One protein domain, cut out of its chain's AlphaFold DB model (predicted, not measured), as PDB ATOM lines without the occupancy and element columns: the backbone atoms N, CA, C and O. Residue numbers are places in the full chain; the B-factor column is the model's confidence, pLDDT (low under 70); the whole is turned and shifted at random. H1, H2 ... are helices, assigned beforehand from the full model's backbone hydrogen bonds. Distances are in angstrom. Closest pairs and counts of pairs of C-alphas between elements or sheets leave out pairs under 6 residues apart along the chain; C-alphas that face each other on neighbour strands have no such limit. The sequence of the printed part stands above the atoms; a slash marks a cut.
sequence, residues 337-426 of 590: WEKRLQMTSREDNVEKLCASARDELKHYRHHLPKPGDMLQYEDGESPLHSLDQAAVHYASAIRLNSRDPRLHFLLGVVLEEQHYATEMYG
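What this domain is: This is residues 337 to 426 of the 590 residues of an uncharacterized protein of Collichthys lucidus (UniProt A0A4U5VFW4). Three long helices, H2, H3 and H4, run side by side as an up-and-down bundle, and short H1 packs on residues 391 to 396 of H3. The loop from 368 to 382 makes a wide turn beyond one end. The printed part has 90 residues, of which 62 are in four named helices, in order H1, H2, H3, H4, with no named strand; the class is all helix, and the whole is compact, with a radius of gyration of the C-alphas of 13.6 A and spans of 43 by 22 by 20 A.

Where its parts are: Find C-alpha 337 at (103.017, 92.079, 88.023), where H1 runs to 341. H2 covers residues 350 to 367, 26.0 A; H3, 383 to 400, 26.4 A; H4, 405 to 425, 29.7 A, ending at (104.139, 93.300, 112.411).

How they stand to each other: Start at the hub, H3. It touches H2 in a hairpin, opposite ways at a shallow tilt of 11 degrees, closest at the C-alphas of Ala 357 and Ala 390, 4.2 A. H3 and H4 form another hairpin and touch, opposite ways at a shallow 16 degrees, closest at the C-alphas of Tyr 394 and Leu 411, 5.6 A. H1 touches H3 with residues 391 to 396 of H3 alone, closest at the C-alphas of Leu 341 and Val 392, 4.8 A. H2 and H4 are near each other; H1 is apart from H4 and H2. Every O i to N i+4 pair is within hydrogen-bond range in H1, H2 and H4, and 13 of 14 in H3.

The domain as a whole: The printed part has no cut. The C-alphas farthest apart, of Gly 372 and Arg 403, are 44.0 A apart. The link H2 to H3 is long. The pLDDT is under 70 at residues 344 to 346, 371 to 380 and 424 to 426.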
ATOM      1  N   TRP A 337     103.566  91.768  86.698       82.19
ATOM      2  CA  TRP A 337     103.017  92.079  88.023       82.19
ATOM      3  C   TRP A 337     102.790  93.580  88.220       82.19
ATOM      4  O   TRP A 337     101.782  93.966  88.798       82.19
ATOM      5  N   GLU A 338     103.668  94.414  87.672       82.75
ATOM      6  CA  GLU A 338     103.544  95.869  87.706       82.75
ATOM      7  C   GLU A 338     102.356  96.328  86.856       82.75
ATOM      8  O   GLU A 338     101.548  97.131  87.310       82.75
ATOM      9  N   LYS A 339     102.163  95.736  85.667       81.94
ATOM     10  CA  LYS A 339     100.970  95.986  84.836       81.94
ATOM     11  C   LYS A 339      99.665  95.653  85.564       81.94
ATOM     12  O   LYS A 339      98.672  96.337  85.359       81.94
ATOM     13  N   ARG A 340      99.654  94.626  86.426       83.25
ATOM     14  CA  ARG A 340      98.471  94.264  87.234       83.25
ATOM     15  C   ARG A 340      98.163  95.265  88.349       83.25
ATOM     16  O   ARG A 340      97.020  95.298  88.795       83.25
ATOM     17  N   LEU A 341      99.154  96.039  88.794       83.50
ATOM     18  CA  LEU A 341      98.971  97.105  89.783       83.50
ATOM     19  C   LEU A 341      98.440  98.397  89.151       83.50
ATOM     20  O   LEU A 341      97.886  99.231  89.851       83.50
ATOM     21  N   GLN A 342      98.601  98.590  87.842       84.06
ATOM     22  CA  GLN A 342      98.187  99.824  87.176       84.06
ATOM     23  C   GLN A 342      96.659  99.973  87.173       84.06
ATOM     24  O   GLN A 342      95.931  99.064  86.773       84.06
ATOM     25  N   MET A 343      96.167 101.149  87.568       75.44
ATOM     26  CA  MET A 343      94.737 101.451  87.594       75.44
ATOM     27  C   MET A 343      94.128 101.460  86.190       75.44
ATOM     28  O   MET A 343      94.695 102.012  85.244       75.44
ATOM     29  N   THR A 344      92.905 100.945  86.069       63.88
ATOM     30  CA  THR A 344      92.090 101.040  84.844       63.88
ATOM     31  C   THR A 344      91.474 102.439  84.648       63.88
ATOM     32  O   THR A 344      90.963 102.742  83.574       63.88
ATOM     33  N   SER A 345      91.497 103.288  85.685       60.84
ATOM     34  CA  SER A 345      90.916 104.642  85.705       60.84
ATOM     35  C   SER A 345      91.784 105.701  84.992       60.84
ATOM     36  O   SER A 345      92.993 105.516  84.846       60.84
ATOM     37  N   ARG A 346      91.151 106.816  84.581       59.81
ATOM     38  CA  ARG A 346      91.656 107.938  83.747       59.81
ATOM     39  C   ARG A 346      92.451 109.029  84.498       59.81
ATOM     40  O   ARG A 346      92.478 110.175  84.051       59.81
ATOM     41  N   GLU A 347      93.012 108.760  85.678       74.75
ATOM     42  CA  GLU A 347      93.889 109.775  86.286       74.75
ATOM     43  C   GLU A 347      95.227 109.768  85.536       74.75
ATOM     44  O   GLU A 347      96.078 108.905  85.753       74.75
ATOM     45  N   ASP A 348      95.374 110.726  84.623       81.62
ATOM     46  CA  ASP A 348      96.484 110.807  83.668       81.62
ATOM     47  C   ASP A 348      97.584 111.787  84.128       81.62
ATOM     48  O   ASP A 348      98.475 112.148  83.357       81.62
ATOM     49  N   ASN A 349      97.539 112.242  85.388       91.06
ATOM     50  CA  ASN A 349      98.514 113.173  85.955       91.06
ATOM     51  C   ASN A 349      99.421 112.489  86.996       91.06
ATOM     52  O   ASN A 349      98.977 112.099  88.079       91.06
ATOM     53  N   VAL A 350     100.720 112.427  86.682       92.12
ATOM     54  CA  VAL A 350     101.776 111.847  87.530       92.12
ATOM     55  C   VAL A 350     101.842 112.499  88.917       92.12
ATOM     56  O   VAL A 350     101.943 111.792  89.916       92.12
ATOM     57  N   GLU A 351     101.752 113.827  89.015       93.50
ATOM     58  CA  GLU A 351     101.869 114.535  90.297       93.50
ATOM     59  C   GLU A 351     100.707 114.216  91.237       93.50
ATOM     60  O   GLU A 351     100.918 114.028  92.436       93.50
ATOM     61  N   LYS A 352      99.489 114.105  90.691       93.38
ATOM     62  CA  LYS A 352      98.306 113.716  91.465       93.38
ATOM     63  C   LYS A 352      98.409 112.279  91.958       93.38
ATOM     64  O   LYS A 352      98.171 112.041  93.135       93.38
ATOM     65  N   LEU A 353      98.836 111.349  91.101       93.69
ATOM     66  CA  LEU A 353      99.075 109.958  91.496       93.69
ATOM     67  C   LEU A 353     100.120 109.867  92.616       93.69
ATOM     68  O   LEU A 353      99.899 109.188  93.615       93.69
ATOM     69  N   CYS A 354     101.221 110.613  92.507       94.69
ATOM     70  CA  CYS A 354     102.232 110.699  93.562       94.69
ATOM     71  C   CYS A 354     101.709 111.374  94.843       94.69
ATOM     72  O   CYS A 354     102.170 111.056  95.939       94.69
ATOM     73  N   ALA A 355     100.780 112.328  94.745       95.19
ATOM     74  CA  ALA A 355     100.125 112.916  95.910       95.19
ATOM     75  C   ALA A 355      99.234 111.886  96.621       95.19
ATOM     76  O   ALA A 355      99.424 111.676  97.815       95.19
ATOM     77  N   SER A 356      98.380 111.172  95.881       94.56
ATOM     78  CA  SER A 356      97.548 110.091  96.420       94.56
ATOM     79  C   SER A 356      98.390 108.993  97.070       94.56
ATOM     80  O   SER A 356      98.126 108.619  98.206       94.56
ATOM     81  N   ALA A 357      99.479 108.558  96.426       95.06
ATOM     82  CA  ALA A 357     100.397 107.581  97.012       95.06
ATOM     83  C   ALA A 357     100.999 108.061  98.345       95.06
ATOM     84  O   ALA A 357     101.117 107.293  99.297       95.06
ATOM     85  N   ARG A 358     101.380 109.343  98.442       96.00
ATOM     86  CA  ARG A 358     101.894 109.919  99.695       96.00
ATOM     87  C   ARG A 358     100.828 109.998 100.777       96.00
ATOM     88  O   ARG A 358     101.171 109.840 101.946       96.00
ATOM     89  N   ASP A 359      99.579 110.262 100.417       95.12
ATOM     90  CA  ASP A 359      98.482 110.267 101.379       95.12
ATOM     91  C   ASP A 359      98.203 108.851 101.889       95.12
ATOM     92  O   ASP A 359      98.133 108.668 103.101       95.12
ATOM     93  N   GLU A 360      98.203 107.830 101.031       94.38
ATOM     94  CA  GLU A 360      98.139 106.422 101.459       94.38
ATOM     95  C   GLU A 360      99.279 106.051 102.422       94.38
ATOM     96  O   GLU A 360      99.054 105.454 103.472       94.38
ATOM     97  N   LEU A 361     100.511 106.500 102.157       93.81
ATOM     98  CA  LEU A 361     101.638 106.277 103.074       93.81
ATOM     99  C   LEU A 361     101.476 106.980 104.433       93.81
ATOM    100  O   LEU A 361     101.994 106.493 105.442       93.81
ATOM    101  N   LYS A 362     100.765 108.112 104.500       92.56
ATOM    102  CA  LYS A 362     100.407 108.733 105.788       92.56
ATOM    103  C   LYS A 362      99.380 107.885 106.533       92.56
ATOM    104  O   LYS A 362      99.536 107.701 107.738       92.56
ATOM    105  N   HIS A 363      98.377 107.354 105.829       89.50
ATOM    106  CA  HIS A 363      97.383 106.454 106.418       89.50
ATOM    107  C   HIS A 363      98.050 105.187 106.957       89.50
ATOM    108  O   HIS A 363      97.830 104.854 108.120       89.50
ATOM    109  N   TYR A 364      98.953 104.572 106.186       90.75
ATOM    110  CA  TYR A 364      99.779 103.448 106.630       90.75
ATOM    111  C   TYR A 364     100.463 103.738 107.975       90.75
ATOM    112  O   TYR A 364     100.264 103.008 108.942       90.75
ATOM    113  N   ARG A 365     101.202 104.852 108.072       89.50
ATOM    114  CA  ARG A 365     101.928 105.229 109.298       89.50
ATOM    115  C   ARG A 365     101.008 105.488 110.487       89.50
ATOM    116  O   ARG A 365     101.396 105.220 111.619       89.50
ATOM    117  N   HIS A 366      99.815 106.032 110.246       86.75
ATOM    118  CA  HIS A 366      98.847 106.313 111.304       86.75
ATOM    119  C   HIS A 366      98.249 105.033 111.903       86.75
ATOM    120  O   HIS A 366      98.035 104.976 113.113       86.75
ATOM    121  N   HIS A 367      98.033 104.011 111.069       83.88
ATOM    122  CA  HIS A 367      97.380 102.752 111.443       83.88
ATOM    123  C   HIS A 367      98.369 101.622 111.767       83.88
ATOM    124  O   HIS A 367      97.958 100.482 112.015       83.88
ATOM    125  N   LEU A 368      99.675 101.916 111.784       83.81
ATOM    126  CA  LEU A 368     100.689 100.966 112.229       83.81
ATOM    127  C   LEU A 368     100.388 100.500 113.665       83.81
ATOM    128  O   LEU A 368     100.169 101.342 114.541       83.81
ATOM    129  N   PRO A 369     100.389  99.180 113.924       77.56
ATOM    130  CA  PRO A 369      99.973  98.652 115.215       77.56
ATOM    131  C   PRO A 369     100.895  99.125 116.343       77.56
ATOM    132  O   PRO A 369     102.112  98.917 116.302       77.56
ATOM    133  N   LYS A 370     100.310  99.718 117.389       76.50
ATOM    134  CA  LYS A 370     101.030 100.161 118.587       76.50
ATOM    135  C   LYS A 370     101.133  99.029 119.615       76.50
ATOM    136  O   LYS A 370     100.467  97.994 119.508       76.50
ATOM    137  N   PRO A 371     102.010  99.161 120.628       55.16
ATOM    138  CA  PRO A 371     102.109  98.163 121.684       55.16
ATOM    139  C   PRO A 371     100.781  98.014 122.448       55.16
ATOM    140  O   PRO A 371     100.401  98.913 123.189       55.16
ATOM    141  N   GLY A 372     100.112  96.865 122.297       55.22
ATOM    142  CA  GLY A 372      98.844  96.545 122.971       55.22
ATOM    143  C   GLY A 372      97.625  96.471 122.047       55.22
ATOM    144  O   GLY A 372      96.589  95.972 122.479       55.22
ATOM    145  N   ASP A 373      97.753  96.897 120.788       66.44
ATOM    146  CA  ASP A 373      96.643  96.884 119.835       66.44
ATOM    147  C   ASP A 373      96.307  95.456 119.371       66.44
ATOM    148  O   ASP A 373      97.192  94.627 119.135       66.44
ATOM    149  N   MET A 374      95.013  95.176 119.200       59.12
ATOM    150  CA  MET A 374      94.549  93.978 118.501       59.12
ATOM    151  C   MET A 374      94.689  94.198 116.989       59.12
ATOM    152  O   MET A 374      94.291  95.243 116.484       59.12
ATOM    153  N   LEU A 375      95.232  93.215 116.259       66.50
ATOM    154  CA  LEU A 375      95.396  93.247 114.794       66.50
ATOM    155  C   LEU A 375      94.051  93.038 114.068       66.50
ATOM    156  O   LEU A 375      93.890  92.110 113.276       66.50
ATOM    157  N   GLN A 376      93.060  93.865 114.387       64.56
ATOM    158  CA  GLN A 376      91.746  93.880 113.760       64.56
ATOM    159  C   GLN A 376      91.571  95.230 113.074       64.56
ATOM    160  O   GLN A 376      91.594  96.268 113.726       64.56
ATOM    161  N   TYR A 377      91.422  95.191 111.756       68.62
ATOM    162  CA  TYR A 377      91.221  96.367 110.920       68.62
ATOM    163  C   TYR A 377      89.884  96.225 110.197       68.62
ATOM    164  O   TYR A 377      89.534  95.115 109.777       68.62
ATOM    165  N   GLU A 378      89.154  97.329 110.049       65.25
ATOM    166  CA  GLU A 378      87.991  97.373 109.165       65.25
ATOM    167  C   GLU A 378      88.420  97.179 107.697       65.25
ATOM    168  O   GLU A 378      89.601  97.288 107.336       65.25
ATOM    169  N   ASP A 379      87.468  96.825 106.833       59.47
ATOM    170  CA  ASP A 379      87.753  96.597 105.417       59.47
ATOM    171  C   ASP A 379      88.255  97.874 104.736       59.47
ATOM    172  O   ASP A 379      87.553  98.876 104.666       59.47
ATOM    173  N   GLY A 380      89.482  97.819 104.210       62.16
ATOM    174  CA  GLY A 380      90.153  98.959 103.577       62.16
ATOM    175  C   GLY A 380      91.021  99.801 104.519       62.16
ATOM    176  O   GLY A 380      91.827 100.585 104.035       62.16
ATOM    177  N   GLU A 381      90.951  99.586 105.836       70.25
ATOM    178  CA  GLU A 381      91.736 100.347 106.828       70.25
ATOM    179  C   GLU A 381      93.020  99.632 107.279       70.25
ATOM    180  O   GLU A 381      93.765 100.111 108.137       70.25
ATOM    181  N   SER A 382      93.311  98.461 106.706       82.50
ATOM    182  CA  SER A 382      94.546  97.738 107.008       82.50
ATOM    183  C   SER A 382      95.777  98.522 106.525       82.50
ATOM    184  O   SER A 382      95.800  98.957 105.371       82.50
ATOM    185  N   PRO A 383      96.868  98.594 107.312       87.19
ATOM    186  CA  PRO A 383      98.125  99.195 106.867       87.19
ATOM    187  C   PRO A 383      98.654  98.581 105.560       87.19
ATOM    188  O   PRO A 383      99.172  99.297 104.703       87.19
ATOM    189  N   LEU A 384      98.470  97.269 105.358       85.62
ATOM    190  CA  LEU A 384      98.837  96.613 104.099       85.62
ATOM    191  C   LEU A 384      97.988  97.098 102.920       85.62
ATOM    192  O   LEU A 384      98.520  97.227 101.821       85.62
ATOM    193  N   HIS A 385      96.708  97.412 103.142       87.19
ATOM    194  CA  HIS A 385      95.845  97.971 102.105       87.19
ATOM    195  C   HIS A 385      96.355  99.337 101.641       87.19
ATOM    196  O   HIS A 385      96.489  99.554 100.440       87.19
ATOM    197  N   SER A 386      96.720 100.225 102.570       90.81
ATOM    198  CA  SER A 386      97.311 101.523 102.221       90.81
ATOM    199  C   SER A 386      98.617 101.371 101.437       90.81
ATOM    200  O   SER A 386      98.840 102.077 100.453       90.81
ATOM    201  N   LEU A 387      99.478 100.414 101.802       91.94
ATOM    202  CA  LEU A 387     100.680 100.125 101.012       91.94
ATOM    203  C   LEU A 387     100.341  99.580  99.616       91.94
ATOM    204  O   LEU A 387     100.989  99.961  98.642       91.94
ATOM    205  N   ASP A 388      99.335  98.710  99.491       90.19
ATOM    206  CA  ASP A 388      98.867  98.207  98.193       90.19
ATOM    207  C   ASP A 388      98.337  99.349  97.307       90.19
ATOM    208  O   ASP A 388      98.700  99.427  96.132       90.19
ATOM    209  N   GLN A 389      97.557 100.286  97.859       91.00
ATOM    210  CA  GLN A 389      97.078 101.462  97.120       91.00
ATOM    211  C   GLN A 389      98.221 102.402  96.725       91.00
ATOM    212  O   GLN A 389      98.285 102.863  95.583       91.00
ATOM    213  N   ALA A 390      99.186 102.641  97.617       94.69
ATOM    214  CA  ALA A 390     100.375 103.420  97.285       94.69
ATOM    215  C   ALA A 390     101.159 102.789  96.117       94.69
ATOM    216  O   ALA A 390     101.573 103.498  95.194       94.69
ATOM    217  N   ALA A 391     101.308 101.459  96.107       93.69
ATOM    218  CA  ALA A 391     101.952 100.731  95.016       93.69
ATOM    219  C   ALA A 391     101.168 100.859  93.697       93.69
ATOM    220  O   ALA A 391     101.767 101.084  92.645       93.69
ATOM    221  N   VAL A 392      99.833 100.778  93.748       92.56
ATOM    222  CA  VAL A 392      98.932 100.993  92.601       92.56
ATOM    223  C   VAL A 392      99.103 102.395  92.009       92.56
ATOM    224  O   VAL A 392      99.232 102.550  90.788       92.56
ATOM    225  N   HIS A 393      99.158 103.427  92.853       94.69
ATOM    226  CA  HIS A 393      99.363 104.806  92.416       94.69
ATOM    227  C   HIS A 393     100.733 105.011  91.758       94.69
ATOM    228  O   HIS A 393     100.792 105.556  90.653       94.69
ATOM    229  N   TYR A 394     101.823 104.526  92.365       95.81
ATOM    230  CA  TYR A 394     103.156 104.642  91.765       95.81
ATOM    231  C   TYR A 394     103.298 103.817  90.482       95.81
ATOM    232  O   TYR A 394     103.814 104.331  89.494       95.81
ATOM    233  N   ALA A 395     102.772 102.589  90.428       93.00
ATOM    234  CA  ALA A 395     102.767 101.791  89.199       93.00
ATOM    235  C   ALA A 395     101.993 102.490  88.067       93.00
ATOM    236  O   ALA A 395     102.420 102.484  86.909       93.00
ATOM    237  N   SER A 396     100.874 103.140  88.398       92.69
ATOM    238  CA  SER A 396     100.096 103.947  87.449       92.69
ATOM    239  C   SER A 396     100.859 105.194  86.993       92.69
ATOM    240  O   SER A 396     100.778 105.556  85.822       92.69
ATOM    241  N   ALA A 397     101.643 105.822  87.872       93.50
ATOM    242  CA  ALA A 397     102.500 106.950  87.518       93.50
ATOM    243  C   ALA A 397     103.642 106.525  86.576       93.50
ATOM    244  O   ALA A 397     103.890 107.200  85.578       93.50
ATOM    245  N   ILE A 398     104.276 105.371  86.826       93.69
ATOM    246  CA  ILE A 398     105.315 104.794  85.951       93.69
ATOM    247  C   ILE A 398     104.757 104.513  84.552       93.69
ATOM    248  O   ILE A 398     105.441 104.742  83.557       93.69
ATOM    249  N   ARG A 399     103.496 104.070  84.444       91.56
ATOM    250  CA  ARG A 399     102.833 103.888  83.140       91.56
ATOM    251  C   ARG A 399     102.817 105.179  82.313       91.56
ATOM    252  O   ARG A 399     102.946 105.106  81.095       91.56
ATOM    253  N   LEU A 400     102.638 106.332  82.959       91.31
ATOM    254  CA  LEU A 400     102.576 107.639  82.298       91.31
ATOM    255  C   LEU A 400     103.970 108.214  82.021       91.31
ATOM    256  O   LEU A 400     104.164 108.873  81.004       91.31
ATOM    257  N   ASN A 401     104.939 107.957  82.904       92.25
ATOM    258  CA  ASN A 401     106.317 108.412  82.745       92.25
ATOM    259  C   ASN A 401     107.327 107.331  83.161       92.25
ATOM    260  O   ASN A 401     107.904 107.363  84.245       92.25
ATOM    261  N   SER A 402     107.572 106.370  82.269       91.75
ATOM    262  CA  SER A 402     108.415 105.206  82.571       91.75
ATOM    263  C   SER A 402     109.911 105.508  82.658       91.75
ATOM    264  O   SER A 402     110.671 104.659  83.119       91.75
ATOM    265  N   ARG A 403     110.342 106.698  82.221       94.06
ATOM    266  CA  ARG A 403     111.746 107.136  82.251       94.06
ATOM    267  C   ARG A 403     112.102 107.966  83.482       94.06
ATOM    268  O   ARG A 403     113.256 108.357  83.606       94.06
ATOM    269  N   ASP A 404     111.150 108.237  84.373       95.12
ATOM    270  CA  ASP A 404     111.438 108.910  85.638       95.12
ATOM    271  C   ASP A 404     111.988 107.898  86.664       95.12
ATOM    272  O   ASP A 404     111.226 107.057  87.160       95.12
ATOM    273  N   PRO A 405     113.290 107.953  87.011       96.06
ATOM    274  CA  PRO A 405     113.894 107.016  87.957       96.06
ATOM    275  C   PRO A 405     113.255 107.098  89.347       96.06
ATOM    276  O   PRO A 405     113.189 106.098  90.064       96.06
ATOM    277  N   ARG A 406     112.732 108.270  89.729       96.62
ATOM    278  CA  ARG A 406     112.146 108.485  91.051       96.62
ATOM    279  C   ARG A 406     110.877 107.668  91.244       96.62
ATOM    280  O   ARG A 406     110.632 107.199  92.351       96.62
ATOM    281  N   LEU A 407     110.078 107.477  90.195       96.31
ATOM    282  CA  LEU A 407     108.846 106.691  90.282       96.31
ATOM    283  C   LEU A 407     109.143 105.209  90.530       96.31
ATOM    284  O   LEU A 407     108.491 104.590  91.372       96.31
ATOM    285  N   HIS A 408     110.163 104.665  89.860       96.88
ATOM    286  CA  HIS A 408     110.637 103.298  90.105       96.88
ATOM    287  C   HIS A 408     111.178 103.148  91.523       96.88
ATOM    288  O   HIS A 408     110.781 102.224  92.227       96.88
ATOM    289  N   PHE A 409     112.000 104.098  91.978       97.44
ATOM    290  CA  PHE A 409     112.505 104.113  93.349       97.44
ATOM    291  C   PHE A 409     111.370 104.121  94.380       97.44
ATOM    292  O   PHE A 409     111.357 103.291  95.285       97.44
ATOM    293  N   LEU A 410     110.382 105.007  94.224       97.38
ATOM    294  CA  LEU A 410     109.250 105.112  95.148       97.38
ATOM    295  C   LEU A 410     108.403 103.835  95.180       97.38
ATOM    296  O   LEU A 410     108.008 103.407  96.261       97.38
ATOM    297  N   LEU A 411     108.165 103.189  94.032       96.12
ATOM    298  CA  LEU A 411     107.500 101.885  94.005       96.12
ATOM    299  C   LEU A 411     108.339 100.810  94.716       96.12
ATOM    300  O   LEU A 411     107.780 100.005  95.458       96.12
ATOM    301  N   GLY A 412     109.663 100.818  94.534       95.56
ATOM    302  CA  GLY A 412     110.587  99.934  95.247       95.56
ATOM    303  C   GLY A 412     110.488 100.082  96.767       95.56
ATOM    304  O   GLY A 412     110.316  99.079  97.456       95.56
ATOM    305  N   VAL A 413     110.472 101.322  97.272       95.56
ATOM    306  CA  VAL A 413     110.322 101.620  98.710       95.56
ATOM    307  C   VAL A 413     109.016 101.062  99.266       95.56
ATOM    308  O   VAL A 413     109.018 100.445 100.326       95.56
ATOM    309  N   VAL A 414     107.899 101.236  98.554       95.88
ATOM    310  CA  VAL A 414     106.606 100.700  99.006       95.88
ATOM    311  C   VAL A 414     106.626  99.172  99.063       95.88
ATOM    312  O   VAL A 414     106.103  98.594 100.008       95.88
ATOM    313  N   LEU A 415     107.237  98.508  98.081       92.88
ATOM    314  CA  LEU A 415     107.333  97.046  98.044       92.88
ATOM    315  C   LEU A 415     108.252  96.490  99.144       92.88
ATOM    316  O   LEU A 415     107.929  95.464  99.738       92.88
ATOM    317  N   GLU A 416     109.365  97.165  99.435       92.44
ATOM    318  CA  GLU A 416     110.242  96.830 100.568       92.44
ATOM    319  C   GLU A 416     109.478  96.995 101.894       92.44
ATOM    320  O   GLU A 416     109.464  96.081 102.719       92.44
ATOM    321  N   GLU A 417     108.729  98.090 102.054       91.69
ATOM    322  CA  GLU A 417     107.910  98.331 103.248       91.69
ATOM    323  C   GLU A 417     106.781  97.306 103.405       91.69
ATOM    324  O   GLU A 417     106.471  96.901 104.520       91.69
ATOM    325  N   GLN A 418     106.186  96.819 102.310       88.62
ATOM    326  CA  GLN A 418     105.209  95.726 102.371       88.62
ATOM    327  C   GLN A 418     105.809  94.456 102.973       88.62
ATOM    328  O   GLN A 418     105.124  93.780 103.736       88.62
ATOM    329  N   HIS A 419     107.063  94.138 102.647       85.31
ATOM    330  CA  HIS A 419     107.753  92.996 103.238       85.31
ATOM    331  C   HIS A 419     107.994  93.208 104.735       85.31
ATOM    332  O   HIS A 419     107.618  92.365 105.541       85.31
ATOM    333  N   TYR A 420     108.537  94.356 105.142       82.50
ATOM    334  CA  TYR A 420     108.730  94.624 106.569       82.50
ATOM    335  C   TYR A 420     107.407  94.692 107.333       82.50
ATOM    336  O   TYR A 420     107.325  94.230 108.469       82.50
ATOM    337  N   ALA A 421     106.343  95.185 106.702       82.69
ATOM    338  CA  ALA A 421     105.019  95.216 107.293       82.69
ATOM    339  C   ALA A 421     104.479  93.807 107.596       82.69
ATOM    340  O   ALA A 421     103.880  93.597 108.654       82.69
ATOM    341  N   THR A 422     104.707  92.838 106.702       77.25
ATOM    342  CA  THR A 422     104.321  91.439 106.934       77.25
ATOM    343  C   THR A 422     105.225  90.767 107.962       77.25
ATOM    344  O   THR A 422     104.709  90.164 108.899       77.25
ATOM    345  N   GLU A 423     106.547  90.918 107.839       73.69
ATOM    346  CA  GLU A 423     107.515  90.216 108.693       73.69
ATOM    347  C   GLU A 423     107.573  90.784 110.118       73.69
ATOM    348  O   GLU A 423     107.511  90.039 111.093       73.69
ATOM    349  N   MET A 424     107.658  92.109 110.275       68.81
ATOM    350  CA  MET A 424     107.850  92.735 111.591       68.81
ATOM    351  C   MET A 424     106.554  92.834 112.397       68.81
ATOM    352  O   MET A 424     106.571  92.704 113.623       68.81
ATOM    353  N   TYR A 425     105.425  93.096 111.733       69.38
ATOM    354  CA  TYR A 425     104.139  93.300 112.411       69.38
ATOM    355  C   TYR A 425     103.195  92.098 112.303       69.38
ATOM    356  O   TYR A 425     102.119  92.132 112.904       69.38
ATOM    357  N   GLY A 426     103.575  91.042 111.575       65.31
ATOM    358  CA  GLY A 426     102.741  89.856 111.366       65.31
ATOM    359  C   GLY A 426     101.462  90.144 110.575       65.31
ATOM    360  O   GLY A 426     100.491  89.388 110.679       65.31
TER     361      GLY A 426